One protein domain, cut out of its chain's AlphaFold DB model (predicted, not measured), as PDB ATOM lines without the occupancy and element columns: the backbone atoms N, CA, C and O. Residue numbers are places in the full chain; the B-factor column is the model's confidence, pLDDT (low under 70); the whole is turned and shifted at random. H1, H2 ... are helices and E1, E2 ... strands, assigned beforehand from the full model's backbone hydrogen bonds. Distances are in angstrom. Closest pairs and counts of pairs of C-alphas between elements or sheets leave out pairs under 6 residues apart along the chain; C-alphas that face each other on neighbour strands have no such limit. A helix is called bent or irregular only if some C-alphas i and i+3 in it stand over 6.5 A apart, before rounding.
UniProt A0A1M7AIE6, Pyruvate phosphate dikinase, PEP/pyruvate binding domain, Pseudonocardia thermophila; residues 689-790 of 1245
ATOM      1  N   TYR A 689     186.011 170.183 186.314       91.38
ATOM      2  CA  TYR A 689     186.575 171.156 185.393       91.38
ATOM      3  C   TYR A 689     188.086 171.265 185.597       91.38
ATOM      4  O   TYR A 689     188.551 171.359 186.730       91.38
ATOM      5  N   LEU A 690     188.839 171.258 184.498       88.94
ATOM      6  CA  LEU A 690     190.294 171.402 184.461       88.94
ATOM      7  C   LEU A 690     190.664 172.686 183.716       88.94
ATOM      8  O   LEU A 690     190.274 172.849 182.564       88.94
ATOM      9  N   GLU A 691     191.405 173.582 184.351       86.81
ATOM     10  CA  GLU A 691     191.850 174.844 183.761       86.81
ATOM     11  C   GLU A 691     192.920 174.595 182.677       86.81
ATOM     12  O   GLU A 691     193.870 173.833 182.878       86.81
ATOM     13  N   CYS A 692     192.736 175.197 181.499       80.88
ATOM     14  CA  CYS A 692     193.560 174.945 180.313       80.88
ATOM     15  C   CYS A 692     194.809 175.841 180.224       80.88
ATOM     16  O   CYS A 692     195.820 175.426 179.648       80.88
ATOM     17  N   GLY A 693     194.739 177.074 180.731       71.06
ATOM     18  CA  GLY A 693     195.788 178.089 180.645       71.06
ATOM     19  C   GLY A 693     197.031 177.774 181.478       71.06
ATOM     20  O   GLY A 693     198.138 178.140 181.088       71.06
ATOM     21  N   ASN A 694     196.894 177.004 182.556       68.88
ATOM     22  CA  ASN A 694     197.966 176.678 183.491       68.88
ATOM     23  C   ASN A 694     199.097 175.864 182.835       68.88
ATOM     24  O   ASN A 694     200.262 176.048 183.172       68.88
ATOM     25  N   LEU A 695     198.790 175.021 181.837       63.81
ATOM     26  CA  LEU A 695     199.825 174.354 181.025       63.81
ATOM     27  C   LEU A 695     200.610 175.325 180.140       63.81
ATOM     28  O   LEU A 695     201.746 175.035 179.768       63.81
ATOM     29  N   GLN A 696     199.985 176.434 179.752       63.22
ATOM     30  CA  GLN A 696     200.553 177.446 178.864       63.22
ATOM     31  C   GLN A 696     201.200 178.605 179.631       63.22
ATOM     32  O   GLN A 696     201.678 179.538 178.991       63.22
ATOM     33  N   GLY A 697     201.205 178.565 180.968       64.31
ATOM     34  CA  GLY A 697     201.669 179.676 181.797       64.31
ATOM     35  C   GLY A 697     200.750 180.898 181.756       64.31
ATOM     36  O   GLY A 697     201.168 181.998 182.098       64.31
ATOM     37  N   MET A 698     199.494 180.726 181.335       73.00
ATOM     38  CA  MET A 698     198.523 181.807 181.235       73.00
ATOM     39  C   MET A 698     197.518 181.713 182.384       73.00
ATOM     40  O   MET A 698     196.522 181.001 182.295       73.00
ATOM     41  N   LEU A 699     197.782 182.448 183.467       67.88
ATOM     42  CA  LEU A 699     196.890 182.525 184.634       67.88
ATOM     43  C   LEU A 699     196.001 183.773 184.644       67.88
ATOM     44  O   LEU A 699     195.080 183.872 185.462       67.88
ATOM     45  N   ARG A 700     196.253 184.728 183.746       81.19
ATOM     46  CA  ARG A 700     195.427 185.928 183.591       81.19
ATOM     47  C   ARG A 700     194.103 185.602 182.880       81.19
ATOM     48  O   ARG A 700     194.071 184.659 182.086       81.19
ATOM     49  N   PRO A 701     193.013 186.345 183.139       88.50
ATOM     50  CA  PRO A 701     191.797 186.221 182.346       88.50
ATOM     51  C   PRO A 701     192.056 186.608 180.883       88.50
ATOM     52  O   PRO A 701     192.874 187.480 180.587       88.50
ATOM     53  N   PHE A 702     191.323 185.972 179.979       91.62
ATOM     54  CA  PHE A 702     191.166 186.417 178.604       91.62
ATOM     55  C   PHE A 702     190.253 187.643 178.549       91.62
ATOM     56  O   PHE A 702     189.279 187.755 179.299       91.62
ATOM     57  N   THR A 703     190.516 188.525 177.592       94.06
ATOM     58  CA  THR A 703     189.522 189.494 177.140       94.06
ATOM     59  C   THR A 703     188.289 188.760 176.583       94.06
ATOM     60  O   THR A 703     188.411 187.636 176.076       94.06
ATOM     61  N   PRO A 704     187.088 189.363 176.632       93.94
ATOM     62  CA  PRO A 704     185.892 188.787 176.011       93.94
ATOM     63  C   PRO A 704     186.095 188.374 174.542       93.94
ATOM     64  O   PRO A 704     185.708 187.268 174.150       93.94
ATOM     65  N   MET A 705     186.777 189.204 173.745       94.81
ATOM     66  CA  MET A 705     187.109 188.883 172.356       94.81
ATOM     67  C   MET A 705     188.156 187.765 172.251       94.81
ATOM     68  O   MET A 705     188.060 186.907 171.373       94.81
ATOM     69  N   GLY A 706     189.119 187.713 173.177       92.69
ATOM     70  CA  GLY A 706     190.058 186.600 173.343       92.69
ATOM     71  C   GLY A 706     189.357 185.260 173.537       92.69
ATOM     72  O   GLY A 706     189.606 184.311 172.787       92.69
ATOM     73  N   MET A 707     188.409 185.195 174.477       90.19
ATOM     74  CA  MET A 707     187.578 184.005 174.690       90.19
ATOM     75  C   MET A 707     186.774 183.636 173.440       90.19
ATOM     76  O   MET A 707     186.688 182.455 173.088       90.19
ATOM     77  N   ALA A 708     186.205 184.623 172.740       90.44
ATOM     78  CA  ALA A 708     185.475 184.396 171.494       90.44
ATOM     79  C   ALA A 708     186.384 183.826 170.388       90.44
ATOM     80  O   ALA A 708     186.006 182.864 169.714       90.44
ATOM     81  N   GLY A 709     187.607 184.347 170.249       90.25
ATOM     82  CA  GLY A 709     188.618 183.831 169.325       90.25
ATOM     83  C   GLY A 709     189.014 182.388 169.632       90.25
ATOM     84  O   GLY A 709     189.097 181.559 168.724       90.25
ATOM     85  N   MET A 710     189.167 182.046 170.911       87.69
ATOM     86  CA  MET A 710     189.464 180.676 171.332       87.69
ATOM     87  C   MET A 710     188.309 179.703 171.061       87.69
ATOM     88  O   MET A 710     188.535 178.581 170.595       87.69
ATOM     89  N   ARG A 711     187.058 180.125 171.283       84.94
ATOM     90  CA  ARG A 711     185.864 179.340 170.918       84.94
ATOM     91  C   ARG A 711     185.779 179.107 169.409       84.94
ATOM     92  O   ARG A 711     185.521 177.978 168.979       84.94
ATOM     93  N   ALA A 712     186.069 180.135 168.610       84.06
ATOM     94  CA  ALA A 712     186.118 180.023 167.157       84.06
ATOM     95  C   ALA A 712     187.182 179.003 166.709       84.06
ATOM     96  O   ALA A 712     186.876 178.108 165.915       84.06
ATOM     97  N   ALA A 713     188.392 179.067 167.276       84.44
ATOM     98  CA  ALA A 713     189.473 178.114 167.016       84.44
ATOM     99  C   ALA A 713     189.063 176.667 167.338       84.44
ATOM    100  O   ALA A 713     189.236 175.754 166.523       84.44
ATOM    101  N   ALA A 714     188.453 176.454 168.506       80.75
ATOM    102  CA  ALA A 714     188.008 175.135 168.936       80.75
ATOM    103  C   ALA A 714     186.918 174.559 168.017       80.75
ATOM    104  O   ALA A 714     186.905 173.362 167.717       80.75
ATOM    105  N   ALA A 715     186.019 175.395 167.505       78.44
ATOM    106  CA  ALA A 715     185.008 174.944 166.560       78.44
ATOM    107  C   ALA A 715     185.562 174.649 165.164       78.44
ATOM    108  O   ALA A 715     185.113 173.682 164.542       78.44
ATOM    109  N   HIS A 716     186.560 175.404 164.692       81.88
ATOM    110  CA  HIS A 716     187.312 175.046 163.483       81.88
ATOM    111  C   HIS A 716     187.955 173.663 163.632       81.88
ATOM    112  O   HIS A 716     187.843 172.835 162.726       81.88
ATOM    113  N   LEU A 717     188.534 173.355 164.799       76.50
ATOM    114  CA  LEU A 717     189.116 172.035 165.075       76.50
ATOM    115  C   LEU A 717     188.060 170.923 165.009       76.50
ATOM    116  O   LEU A 717     188.276 169.887 164.376       76.50
ATOM    117  N   ILE A 718     186.890 171.138 165.613       72.44
ATOM    118  CA  ILE A 718     185.792 170.164 165.579       72.44
ATOM    119  C   ILE A 718     185.294 169.940 164.138       72.44
ATOM    120  O   ILE A 718     185.077 168.789 163.739       72.44
ATOM    121  N   ARG A 719     185.182 171.008 163.334       73.25
ATOM    122  CA  ARG A 719     184.823 170.926 161.908       73.25
ATOM    123  C   ARG A 719     185.859 170.159 161.089       73.25
ATOM    124  O   ARG A 719     185.477 169.268 160.327       73.25
ATOM    125  N   ALA A 720     187.150 170.421 161.292       69.50
ATOM    126  CA  ALA A 720     188.240 169.721 160.607       69.50
ATOM    127  C   ALA A 720     188.223 168.199 160.870       69.50
ATOM    128  O   ALA A 720     188.549 167.390 159.993       69.50
ATOM    129  N   LEU A 721     187.751 167.788 162.052       64.81
ATOM    130  CA  LEU A 721     187.549 166.385 162.434       64.81
ATOM    131  C   LEU A 721     186.258 165.758 161.860       64.81
ATOM    132  O   LEU A 721     185.963 164.589 162.126       64.81
ATOM    133  N   GLY A 722     185.497 166.493 161.041       57.25
ATOM    134  CA  GLY A 722     184.276 166.019 160.384       57.25
ATOM    135  C   GLY A 722     183.067 165.931 161.320       57.25
ATOM    136  O   GLY A 722     182.193 165.080 161.123       57.25
ATOM    137  N   MET A 723     183.039 166.763 162.362       59.34
ATOM    138  CA  MET A 723     181.933 166.896 163.310       59.34
ATOM    139  C   MET A 723     181.288 168.284 163.159       59.34
ATOM    140  O   MET A 723     181.976 169.261 162.886       59.34
ATOM    141  N   SER A 724     179.964 168.386 163.317       48.91
ATOM    142  CA  SER A 724     179.281 169.687 163.292       48.91
ATOM    143  C   SER A 724     179.557 170.441 164.594       48.91
ATOM    144  O   SER A 724     179.218 169.936 165.665       48.91
ATOM    145  N   ALA A 725     180.121 171.641 164.500       46.06
ATOM    146  CA  ALA A 725     180.235 172.578 165.612       46.06
ATOM    147  C   ALA A 725     179.862 173.981 165.149       46.06
ATOM    148  O   ALA A 725     180.370 174.458 164.128       46.06
ATOM    149  N   ASP A 726     178.998 174.622 165.929       46.03
ATOM    150  CA  ASP A 726     178.782 176.063 165.878       46.03
ATOM    151  C   ASP A 726     179.952 176.742 166.625       46.03
ATOM    152  O   ASP A 726     180.185 176.404 167.791       46.03
ATOM    153  N   PRO A 727     180.700 177.660 165.978       39.31
ATOM    154  CA  PRO A 727     181.783 178.414 166.608       39.31
ATOM    155  C   PRO A 727     181.364 179.336 167.745       39.31
ATOM    156  O   PRO A 727     182.232 179.797 168.479       39.31
ATOM    157  N   VAL A 728     180.063 179.559 167.930       40.81
ATOM    158  CA  VAL A 728     179.562 180.555 168.873       40.81
ATOM    159  C   VAL A 728     178.764 179.960 170.037       40.81
ATOM    160  O   VAL A 728     178.634 180.619 171.061       40.81
ATOM    161  N   THR A 729     178.262 178.721 169.953       39.38
ATOM    162  CA  THR A 729     177.353 178.198 171.002       39.38
ATOM    163  C   THR A 729     177.705 176.839 171.602       39.38
ATOM    164  O   THR A 729     177.281 176.577 172.726       39.38
ATOM    165  N   GLN A 730     178.466 175.957 170.936       46.91
ATOM    166  CA  GLN A 730     178.666 174.593 171.456       46.91
ATOM    167  C   GLN A 730     180.018 173.966 171.099       46.91
ATOM    168  O   GLN A 730     180.115 173.052 170.276       46.91
ATOM    169  N   THR A 731     181.060 174.346 171.833       51.03
ATOM    170  CA  THR A 731     182.229 173.481 172.022       51.03
ATOM    171  C   THR A 731     181.937 172.567 173.217       51.03
ATOM    172  O   THR A 731     182.189 172.934 174.360       51.03
ATOM    173  N   ARG A 732     181.318 171.396 172.995       56.47
ATOM    174  CA  ARG A 732     181.000 170.458 174.094       56.47
ATOM    175  C   ARG A 732     182.250 170.182 174.936       56.47
ATOM    176  O   ARG A 732     183.204 169.599 174.429       56.47
ATOM    177  N   GLY A 733     182.196 170.573 176.204       66.62
ATOM    178  CA  GLY A 733     183.266 170.386 177.178       66.62
ATOM    179  C   GLY A 733     184.136 171.616 177.431       66.62
ATOM    180  O   GLY A 733     184.867 171.589 178.405       66.62
ATOM    181  N   LEU A 734     184.054 172.693 176.639       78.62
ATOM    182  CA  LEU A 734     184.733 173.950 176.963       78.62
ATOM    183  C   LEU A 734     183.813 174.844 177.791       78.62
ATOM    184  O   LEU A 734     182.682 175.119 177.394       78.62
ATOM    185  N   VAL A 735     184.309 175.302 178.928       84.56
ATOM    186  CA  VAL A 735     183.557 176.037 179.938       84.56
ATOM    187  C   VAL A 735     184.330 177.305 180.288       84.56
ATOM    188  O   VAL A 735     185.555 177.305 180.305       84.56
ATOM    189  N   GLU A 736     183.623 178.403 180.525       87.06
ATOM    190  CA  GLU A 736     184.229 179.673 180.928       87.06
ATOM    191  C   GLU A 736     183.862 179.982 182.378       87.06
ATOM    192  O   GLU A 736     182.689 179.897 182.749       87.06
ATOM    193  N   ALA A 737     184.860 180.358 183.174       88.19
ATOM    194  CA  ALA A 737     184.683 180.857 184.531       88.19
ATOM    195  C   ALA A 737     185.717 181.955 184.807       88.19
ATOM    196  O   ALA A 737     186.904 181.756 184.555       88.19
ATOM    197  N   ALA A 738     185.268 183.117 185.297       85.56
ATOM    198  CA  ALA A 738     186.132 184.255 185.644       85.56
ATOM    199  C   ALA A 738     187.106 184.681 184.519       85.56
ATOM    200  O   ALA A 738     188.301 184.881 184.761       85.56
ATOM    201  N   GLY A 739     186.613 184.731 183.274       89.00
ATOM    202  CA  GLY A 739     187.415 185.050 182.085       89.00
ATOM    203  C   GLY A 739     188.458 183.987 181.713       89.00
ATOM    204  O   GLY A 739     189.342 184.258 180.911       89.00
ATOM    205  N   ARG A 740     188.407 182.787 182.300       88.75
ATOM    206  CA  ARG A 740     189.368 181.696 182.069       88.75
ATOM    207  C   ARG A 740     188.686 180.471 181.487       88.75
ATOM    208  O   ARG A 740     187.470 180.291 181.593       88.75
ATOM    209  N   MET A 741     189.490 179.625 180.857       87.44
ATOM    210  CA  MET A 741     189.018 178.514 180.048       87.44
ATOM    211  C   MET A 741     189.224 177.187 180.767       87.44
ATOM    212  O   MET A 741     190.348 176.772 181.029       87.44
ATOM    213  N   TYR A 742     188.121 176.498 181.017       88.75
ATOM    214  CA  TYR A 742     188.075 175.198 181.662       88.75
ATOM    215  C   TYR A 742     187.599 174.117 180.690       88.75
ATOM    216  O   TYR A 742     186.744 174.349 179.837       88.75
ATOM    217  N   LEU A 743     188.119 172.906 180.852       87.38
ATOM    218  CA  LEU A 743     187.678 171.699 180.169       87.38
ATOM    219  C   LEU A 743     186.889 170.808 181.138       87.38
ATOM    220  O   LEU A 743     187.395 170.433 182.191       87.38
ATOM    221  N   ASP A 744     185.673 170.413 180.770       87.69
ATOM    222  CA  ASP A 744     184.905 169.379 181.466       87.69
ATOM    223  C   ASP A 744     185.538 168.002 181.211       87.69
ATOM    224  O   ASP A 744     185.374 167.390 180.147       87.69
ATOM    225  N   ILE A 745     186.264 167.503 182.214       89.12
ATOM    226  CA  ILE A 745     186.923 166.195 182.189       89.12
ATOM    227  C   ILE A 745     186.084 165.088 182.846       89.12
ATOM    228  O   ILE A 745     186.530 163.938 182.932       89.12
ATOM    229  N   THR A 746     184.846 165.383 183.252       89.69
ATOM    230  CA  THR A 746     183.930 164.428 183.901       89.69
ATOM    231  C   THR A 746     183.773 163.116 183.125       89.69
ATOM    232  O   THR A 746     183.828 162.053 183.752       89.69
ATOM    233  N   PRO A 747     183.636 163.105 181.778       84.75
ATOM    234  CA  PRO A 747     183.532 161.852 181.028       84.75
ATOM    235  C   PRO A 747     184.749 160.933 181.208       84.75
ATOM    236  O   PRO A 747     184.602 159.710 181.217       84.75
ATOM    237  N   PHE A 748     185.950 161.503 181.358       87.19
ATOM    238  CA  PHE A 748     187.195 160.753 181.538       87.19
ATOM    239  C   PHE A 748     187.326 160.235 182.967       87.19
ATOM    240  O   PHE A 748     187.654 159.065 183.157       87.19
ATOM    241  N   VAL A 749     186.990 161.080 183.947       90.31
ATOM    242  CA  VAL A 749     186.924 160.714 185.368       90.31
ATOM    243  C   VAL A 749     185.970 159.538 185.567       90.31
ATOM    244  O   VAL A 749     186.333 158.538 186.183       90.31
ATOM    245  N   ARG A 750     184.771 159.594 184.977       89.12
ATOM    246  CA  ARG A 750     183.747 158.547 185.111       89.12
ATOM    247  C   ARG A 750     183.984 157.325 184.223       89.12
ATOM    248  O   ARG A 750     183.238 156.366 184.338       89.12
ATOM    249  N   SER A 751     184.979 157.288 183.339       86.88
ATOM    250  CA  SER A 751     185.200 156.112 182.482       86.88
ATOM    251  C   SER A 751     186.009 155.038 183.204       86.88
ATOM    252  O   SER A 751     187.194 155.231 183.459       86.88
ATOM    253  N   ALA A 752     185.434 153.851 183.425       86.25
ATOM    254  CA  ALA A 752     186.153 152.728 184.047       86.25
ATOM    255  C   ALA A 752     187.436 152.302 183.291       86.25
ATOM    256  O   ALA A 752     188.338 151.712 183.877       86.25
ATOM    257  N   VAL A 753     187.530 152.597 181.987       84.50
ATOM    258  CA  VAL A 753     188.682 152.236 181.138       84.50
ATOM    259  C   VAL A 753     189.793 153.289 181.190       84.50
ATOM    260  O   VAL A 753     190.977 152.946 181.124       84.50
ATOM    261  N   VAL A 754     189.414 154.568 181.264       82.50
ATOM    262  CA  VAL A 754     190.356 155.698 181.200       82.50
ATOM    263  C   VAL A 754     190.793 156.150 182.588       82.50
ATOM    264  O   VAL A 754     191.967 156.463 182.758       82.50
ATOM    265  N   ARG A 755     189.898 156.108 183.583       86.25
ATOM    266  CA  ARG A 755     190.141 156.537 184.970       86.25
ATOM    267  C   ARG A 755     191.479 156.040 185.544       86.25
ATOM    268  O   ARG A 755     192.224 156.890 186.022       86.25
ATOM    269  N   PRO A 756     191.878 154.752 185.418       82.44
ATOM    270  CA  PRO A 756     193.152 154.278 185.977       82.44
ATOM    271  C   PRO A 756     194.396 154.899 185.325       82.44
ATOM    272  O   PRO A 756     195.467 154.909 185.918       82.44
ATOM    273  N   ARG A 757     194.275 155.397 184.087       83.75
ATOM    274  CA  ARG A 757     195.363 156.047 183.337       83.75
ATOM    275  C   ARG A 757     195.312 157.574 183.420       83.75
ATOM    276  O   ARG A 757     196.226 158.229 182.930       83.75
ATOM    277  N   LEU A 758     194.256 158.144 184.004       85.69
ATOM    278  CA  LEU A 758     194.064 159.591 184.046       85.69
ATOM    279  C   LEU A 758     195.112 160.269 184.938       85.69
ATOM    280  O   LEU A 758     195.684 161.271 184.525       85.69
ATOM    281  N   LEU A 759     195.426 159.677 186.097       84.62
ATOM    282  CA  LEU A 759     196.475 160.173 187.000       84.62
ATOM    283  C   LEU A 759     197.842 160.242 186.310       84.62
ATOM    284  O   LEU A 759     198.536 161.246 186.428       84.62
ATOM    285  N   GLU A 760     198.194 159.213 185.533       79.69
ATOM    286  CA  GLU A 760     199.430 159.186 184.741       79.69
ATOM    287  C   GLU A 760     199.487 160.355 183.750       79.69
ATOM    288  O   GLU A 760     200.485 161.065 183.683       79.69
ATOM    289  N   GLY A 761     198.393 160.595 183.017       76.94
ATOM    290  CA  GLY A 761     198.305 161.708 182.070       76.94
ATOM    291  C   GLY A 761     198.395 163.087 182.734       76.94
ATOM    292  O   GLY A 761     198.920 164.023 182.131       76.94
ATOM    293  N   MET A 762     197.929 163.205 183.981       82.12
ATOM    294  CA  MET A 762     197.924 164.457 184.742       82.12
ATOM    295  C   MET A 762     199.229 164.744 185.485       82.12
ATOM    296  O   MET A 762     199.382 165.851 185.991       82.12
ATOM    297  N   ARG A 763     200.214 163.832 185.483       76.62
ATOM    298  CA  ARG A 763     201.553 164.096 186.053       76.62
ATOM    299  C   ARG A 763     202.214 165.343 185.480       76.62
ATOM    300  O   ARG A 763     202.970 166.016 186.172       76.62
ATOM    301  N   THR A 764     201.882 165.676 184.235       68.38
ATOM    302  CA  THR A 764     202.340 166.896 183.566       68.38
ATOM    303  C   THR A 764     201.936 168.164 184.329       68.38
ATOM    304  O   THR A 764     202.672 169.130 184.274       68.38
ATOM    305  N   TYR A 765     200.827 168.168 185.074       69.69
ATOM    306  CA  TYR A 765     200.366 169.314 185.874       69.69
ATOM    307  C   TYR A 765     200.991 169.395 187.282       69.69
ATOM    308  O   TYR A 765     200.686 170.319 188.036       69.69
ATOM    309  N   GLY A 766     201.840 168.436 187.657       71.69
ATOM    310  CA  GLY A 766     202.483 168.399 188.969       71.69
ATOM    311  C   GLY A 766     201.738 167.578 190.034       71.69
ATOM    312  O   GLY A 766     200.570 167.218 189.856       71.69
ATOM    313  N   PRO A 767     202.407 167.297 191.170       71.38
ATOM    314  CA  PRO A 767     201.909 166.400 192.215       71.38
ATOM    315  C   PRO A 767     200.639 166.943 192.883       71.38
ATOM    316  O   PRO A 767     199.697 166.206 193.151       71.38
ATOM    317  N   ARG A 768     200.555 168.269 193.042       70.69
ATOM    318  CA  ARG A 768     199.387 168.965 193.596       70.69
ATOM    319  C   ARG A 768     198.090 168.617 192.859       70.69
ATOM    320  O   ARG A 768     197.075 168.357 193.497       70.69
ATOM    321  N   VAL A 769     198.123 168.619 191.526       78.81
ATOM    322  CA  VAL A 769     196.946 168.323 190.694       78.81
ATOM    323  C   VAL A 769     196.671 166.824 190.663       78.81
ATOM    324  O   VAL A 769     195.510 166.428 190.670       78.81
ATOM    325  N   THR A 770     197.703 165.974 190.680       84.19
ATOM    326  CA  THR A 770     197.496 164.520 190.750       84.19
ATOM    327  C   THR A 770     196.897 164.077 192.080       84.19
ATOM    328  O   THR A 770     196.007 163.231 192.067       84.19
ATOM    329  N   ASP A 771     197.307 164.670 193.202       81.00
ATOM    330  CA  ASP A 771     196.777 164.358 194.535       81.00
ATOM    331  C   ASP A 771     195.333 164.854 194.682       81.00
ATOM    332  O   ASP A 771     194.451 164.140 195.165       81.00
ATOM    333  N   ALA A 772     195.071 166.067 194.189       82.06
ATOM    334  CA  ALA A 772     193.730 166.628 194.107       82.06
ATOM    335  C   ALA A 772     192.817 165.779 193.207       82.06
ATOM    336  O   ALA A 772     191.683 165.479 193.576       82.06
ATOM    337  N   LEU A 773     193.311 165.319 192.054       89.00
ATOM    338  CA  LEU A 773     192.560 164.420 191.184       89.00
ATOM    339  C   LEU A 773     192.340 163.052 191.836       89.00
ATOM    340  O   LEU A 773     191.254 162.506 191.686       89.00
ATOM    341  N   ALA A 774     193.310 162.493 192.564       88.75
ATOM    342  CA  ALA A 774     193.136 161.222 193.268       88.75
ATOM    343  C   ALA A 774     191.948 161.288 194.242       88.75
ATOM    344  O   ALA A 774     191.072 160.433 194.184       88.75
ATOM    345  N   ARG A 775     191.830 162.381 195.008       85.81
ATOM    346  CA  ARG A 775     190.654 162.667 195.852       85.81
ATOM    347  C   ARG A 775     189.352 162.720 195.053       85.81
ATOM    348  O   ARG A 775     188.359 162.123 195.452       85.81
ATOM    349  N   VAL A 776     189.356 163.395 193.904       90.25
ATOM    350  CA  VAL A 776     188.199 163.442 192.990       90.25
ATOM    351  C   VAL A 776     187.845 162.043 192.460       90.25
ATOM    352  O   VAL A 776     186.673 161.732 192.255       90.25
ATOM    353  N   LEU A 777     188.838 161.175 192.248       90.62
ATOM    354  CA  LEU A 777     188.636 159.777 191.863       90.62
ATOM    355  C   LEU A 777     188.169 158.884 193.024       90.62
ATOM    356  O   LEU A 777     187.720 157.771 192.752       90.62
ATOM    357  N   ASP A 778     188.223 159.340 194.268       88.69
ATOM    358  CA  ASP A 778     187.669 158.618 195.417       88.69
ATOM    359  C   ASP A 778     186.244 159.089 195.764       88.69
ATOM    360  O   ASP A 778     185.531 158.402 196.495       88.69
ATOM    361  N   ASP A 779     185.780 160.210 195.191       89.44
ATOM    362  CA  ASP A 779     184.428 160.729 195.418       89.44
ATOM    363  C   ASP A 779     183.355 159.767 194.849       89.44
ATOM    364  O   ASP A 779     183.303 159.529 193.628       89.44
ATOM    365  N   PRO A 780     182.453 159.224 195.693       88.69
ATOM    366  CA  PRO A 780     181.426 158.275 195.266       88.69
ATOM    367  C   PRO A 780     180.414 158.887 194.285       88.69
ATOM    368  O   PRO A 780     179.869 158.170 193.441       88.69
ATOM    369  N   ARG A 781     180.195 160.210 194.314       89.31
ATOM    370  CA  ARG A 781     179.315 160.927 193.367       89.31
ATOM    371  C   ARG A 781     179.850 160.851 191.930       89.31
ATOM    372  O   ARG A 781     179.088 160.955 190.962       89.31
ATOM    373  N   LEU A 782     181.153 160.603 191.778       90.94
ATOM    374  CA  LEU A 782     181.864 160.453 190.508       90.94
ATOM    375  C   LEU A 782     182.216 158.993 190.197       90.94
ATOM    376  O   LEU A 782     183.165 158.736 189.449       90.94
ATOM    377  N   ALA A 783     181.467 158.028 190.740       88.31
ATOM    378  CA  ALA A 783     181.706 156.602 190.528       88.31
ATOM    379  C   ALA A 783     181.847 156.222 189.032       88.31
ATOM    380  O   ALA A 783     181.145 156.766 188.164       88.31
ATOM    381  N   PRO A 784     182.758 155.284 188.705       89.50
ATOM    382  CA  PRO A 784     183.035 154.904 187.330       89.50
ATOM    383  C   PRO A 784     181.851 154.177 186.682       89.50
ATOM    384  O   PRO A 784     181.237 153.278 187.249       89.50
ATOM    385  N   VAL A 785     181.588 154.521 185.428       86.31
ATOM    386  CA  VAL A 785     180.609 153.911 184.532       86.31
ATOM    387  C   VAL A 785     181.355 153.095 183.471       86.31
ATOM    388  O   VAL A 785     182.439 153.466 183.001       86.31
ATOM    389  N   ARG A 786     180.783 151.953 183.069       79.38
ATOM    390  CA  ARG A 786     181.334 151.134 181.978       79.38
ATOM    391  C   ARG A 786     181.218 151.879 180.647       79.38
ATOM    392  O   ARG A 786     180.127 152.261 180.239       79.38
ATOM    393  N   GLY A 787     182.340 152.022 179.944       69.06
ATOM    394  CA  GLY A 787     182.395 152.640 178.619       69.06
ATOM    395  C   GLY A 787     183.571 153.599 178.455       69.06
ATOM    396  O   GLY A 787     184.261 153.939 179.418       69.06
ATOM    397  N   LEU A 788     183.816 154.017 177.215       68.50
ATOM    398  CA  LEU A 788     184.786 155.066 176.894       68.50
ATOM    399  C   LEU A 788     184.130 156.450 177.038       68.50
ATOM    400  O   LEU A 788     182.929 156.570 176.794       68.50
ATOM    401  N   PRO A 789     184.911 157.503 177.350       60.34
ATOM    402  CA  PRO A 789     184.407 158.880 177.438       60.34
ATOM    403  C   PRO A 789     183.869 159.403 176.098       60.34
ATOM    404  O   PRO A 789     183.135 160.384 176.042       60.34
ATOM    405  N   PHE A 790     184.213 158.725 175.000       66.56
ATOM    406  CA  PHE A 790     183.797 159.055 173.648       66.56
ATOM    407  C   PHE A 790     182.954 157.938 173.037       66.56
ATOM    408  O   PHE A 790     183.139 156.751 173.313       66.56
TER     409      PHE A 790
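This is residues 689 to 790 of the 1245 residues of the protein "Pyruvate phosphate dikinase, PEP/pyruvate binding domain" of Pseudonocardia thermophila (UniProt A0A1M7AIE6). A small antiparallel sheet of three short strands, E1, E3 and E2, lies between two helical parts: the long helix H2 passes one end of it, and the helical hairpin of H4 and H5 lies beyond the other, with short H3 between E3 and that hairpin. H2 only grazes the sheet, and it stays apart from H4 and H5. The printed part has 102 residues, with five named helices and three named strands in the order E1 H1 H2 E2 E3 H3 H4 H5, and its class is mostly helix. It is only just compact, close to loose, with a radius of gyration of the C-alphas of 15.0 A and a rounded outline of 38 by 32 by 22 A.

The inner strand E3, residues 740 to 744, is 13.1 A long. The edge strands are E1, residues 689 to 691, beginning at C-alpha 689 (186.575, 171.156, 185.393), and E2, residues 734 to 737. H2, residues 704 to 720, begins at C-alpha 704 (185.892, 188.787, 176.011) and is 24.6 A long. H1 spans residues 693 to 696 and H3 residues 746 to 749. H4, residues 755 to 765, is 16.4 A long and irregular, but only just: C-alphas 756 and 759 are 6.8 A apart. H5, residues 767 to 778, is 16.5 A long and ends at C-alpha 778 (187.669, 158.618, 195.417).

E2 and E3 form a hairpin, with N 735 and O 742 at 2.8 A, within hydrogen-bond range. E1 and E3 are antiparallel at 140 degrees, with N 690 and O 743 at 2.8 A. E1, H1 and H2, and E2 make a split strand-helix-strand unit, two strands of one sheet with helices between them along the chain and E3 between them in the sheet, and its crossover is right-handed. H2 is on the sheet but only grazes it, with residues 704 to 714; its closest C-alphas to E3 are those of Met 707 and Met 741, 7.8 A apart. H1 is not on the sheet, but only just, with 4 pairs of C-alphas within 10 A. H3 and H4 touch only at the corner, Val 749 and Arg 755 having the closest C-alphas, 5.3 A apart. H4 and H5 form a helical hairpin and touch, the C-alphas of Leu 759 and Thr 770 being closest at 5.8 A, at a shallow tilt of 22 degrees, opposite ways. Every O i to N i+4 pair is within hydrogen-bond range in H2 and H5; H4 has 3 of 7, with 6 of 8 O i to N i+3 pairs, and H1 and H3 are too short for an O i to N i+4 pair.

The two C-alphas farthest apart, those of Thr 703 and Arg 786, are 39.5 A apart. The printed part has no cut. The link from H2 to E2, residues 721 to 733, is long, and residues 779 to 790 hold no named element. The mean pLDDT of the printed part is 78.5; it is under 70 at residues 694 to 697, 699, 720 to 733, 764 to 765 and 787 to 790.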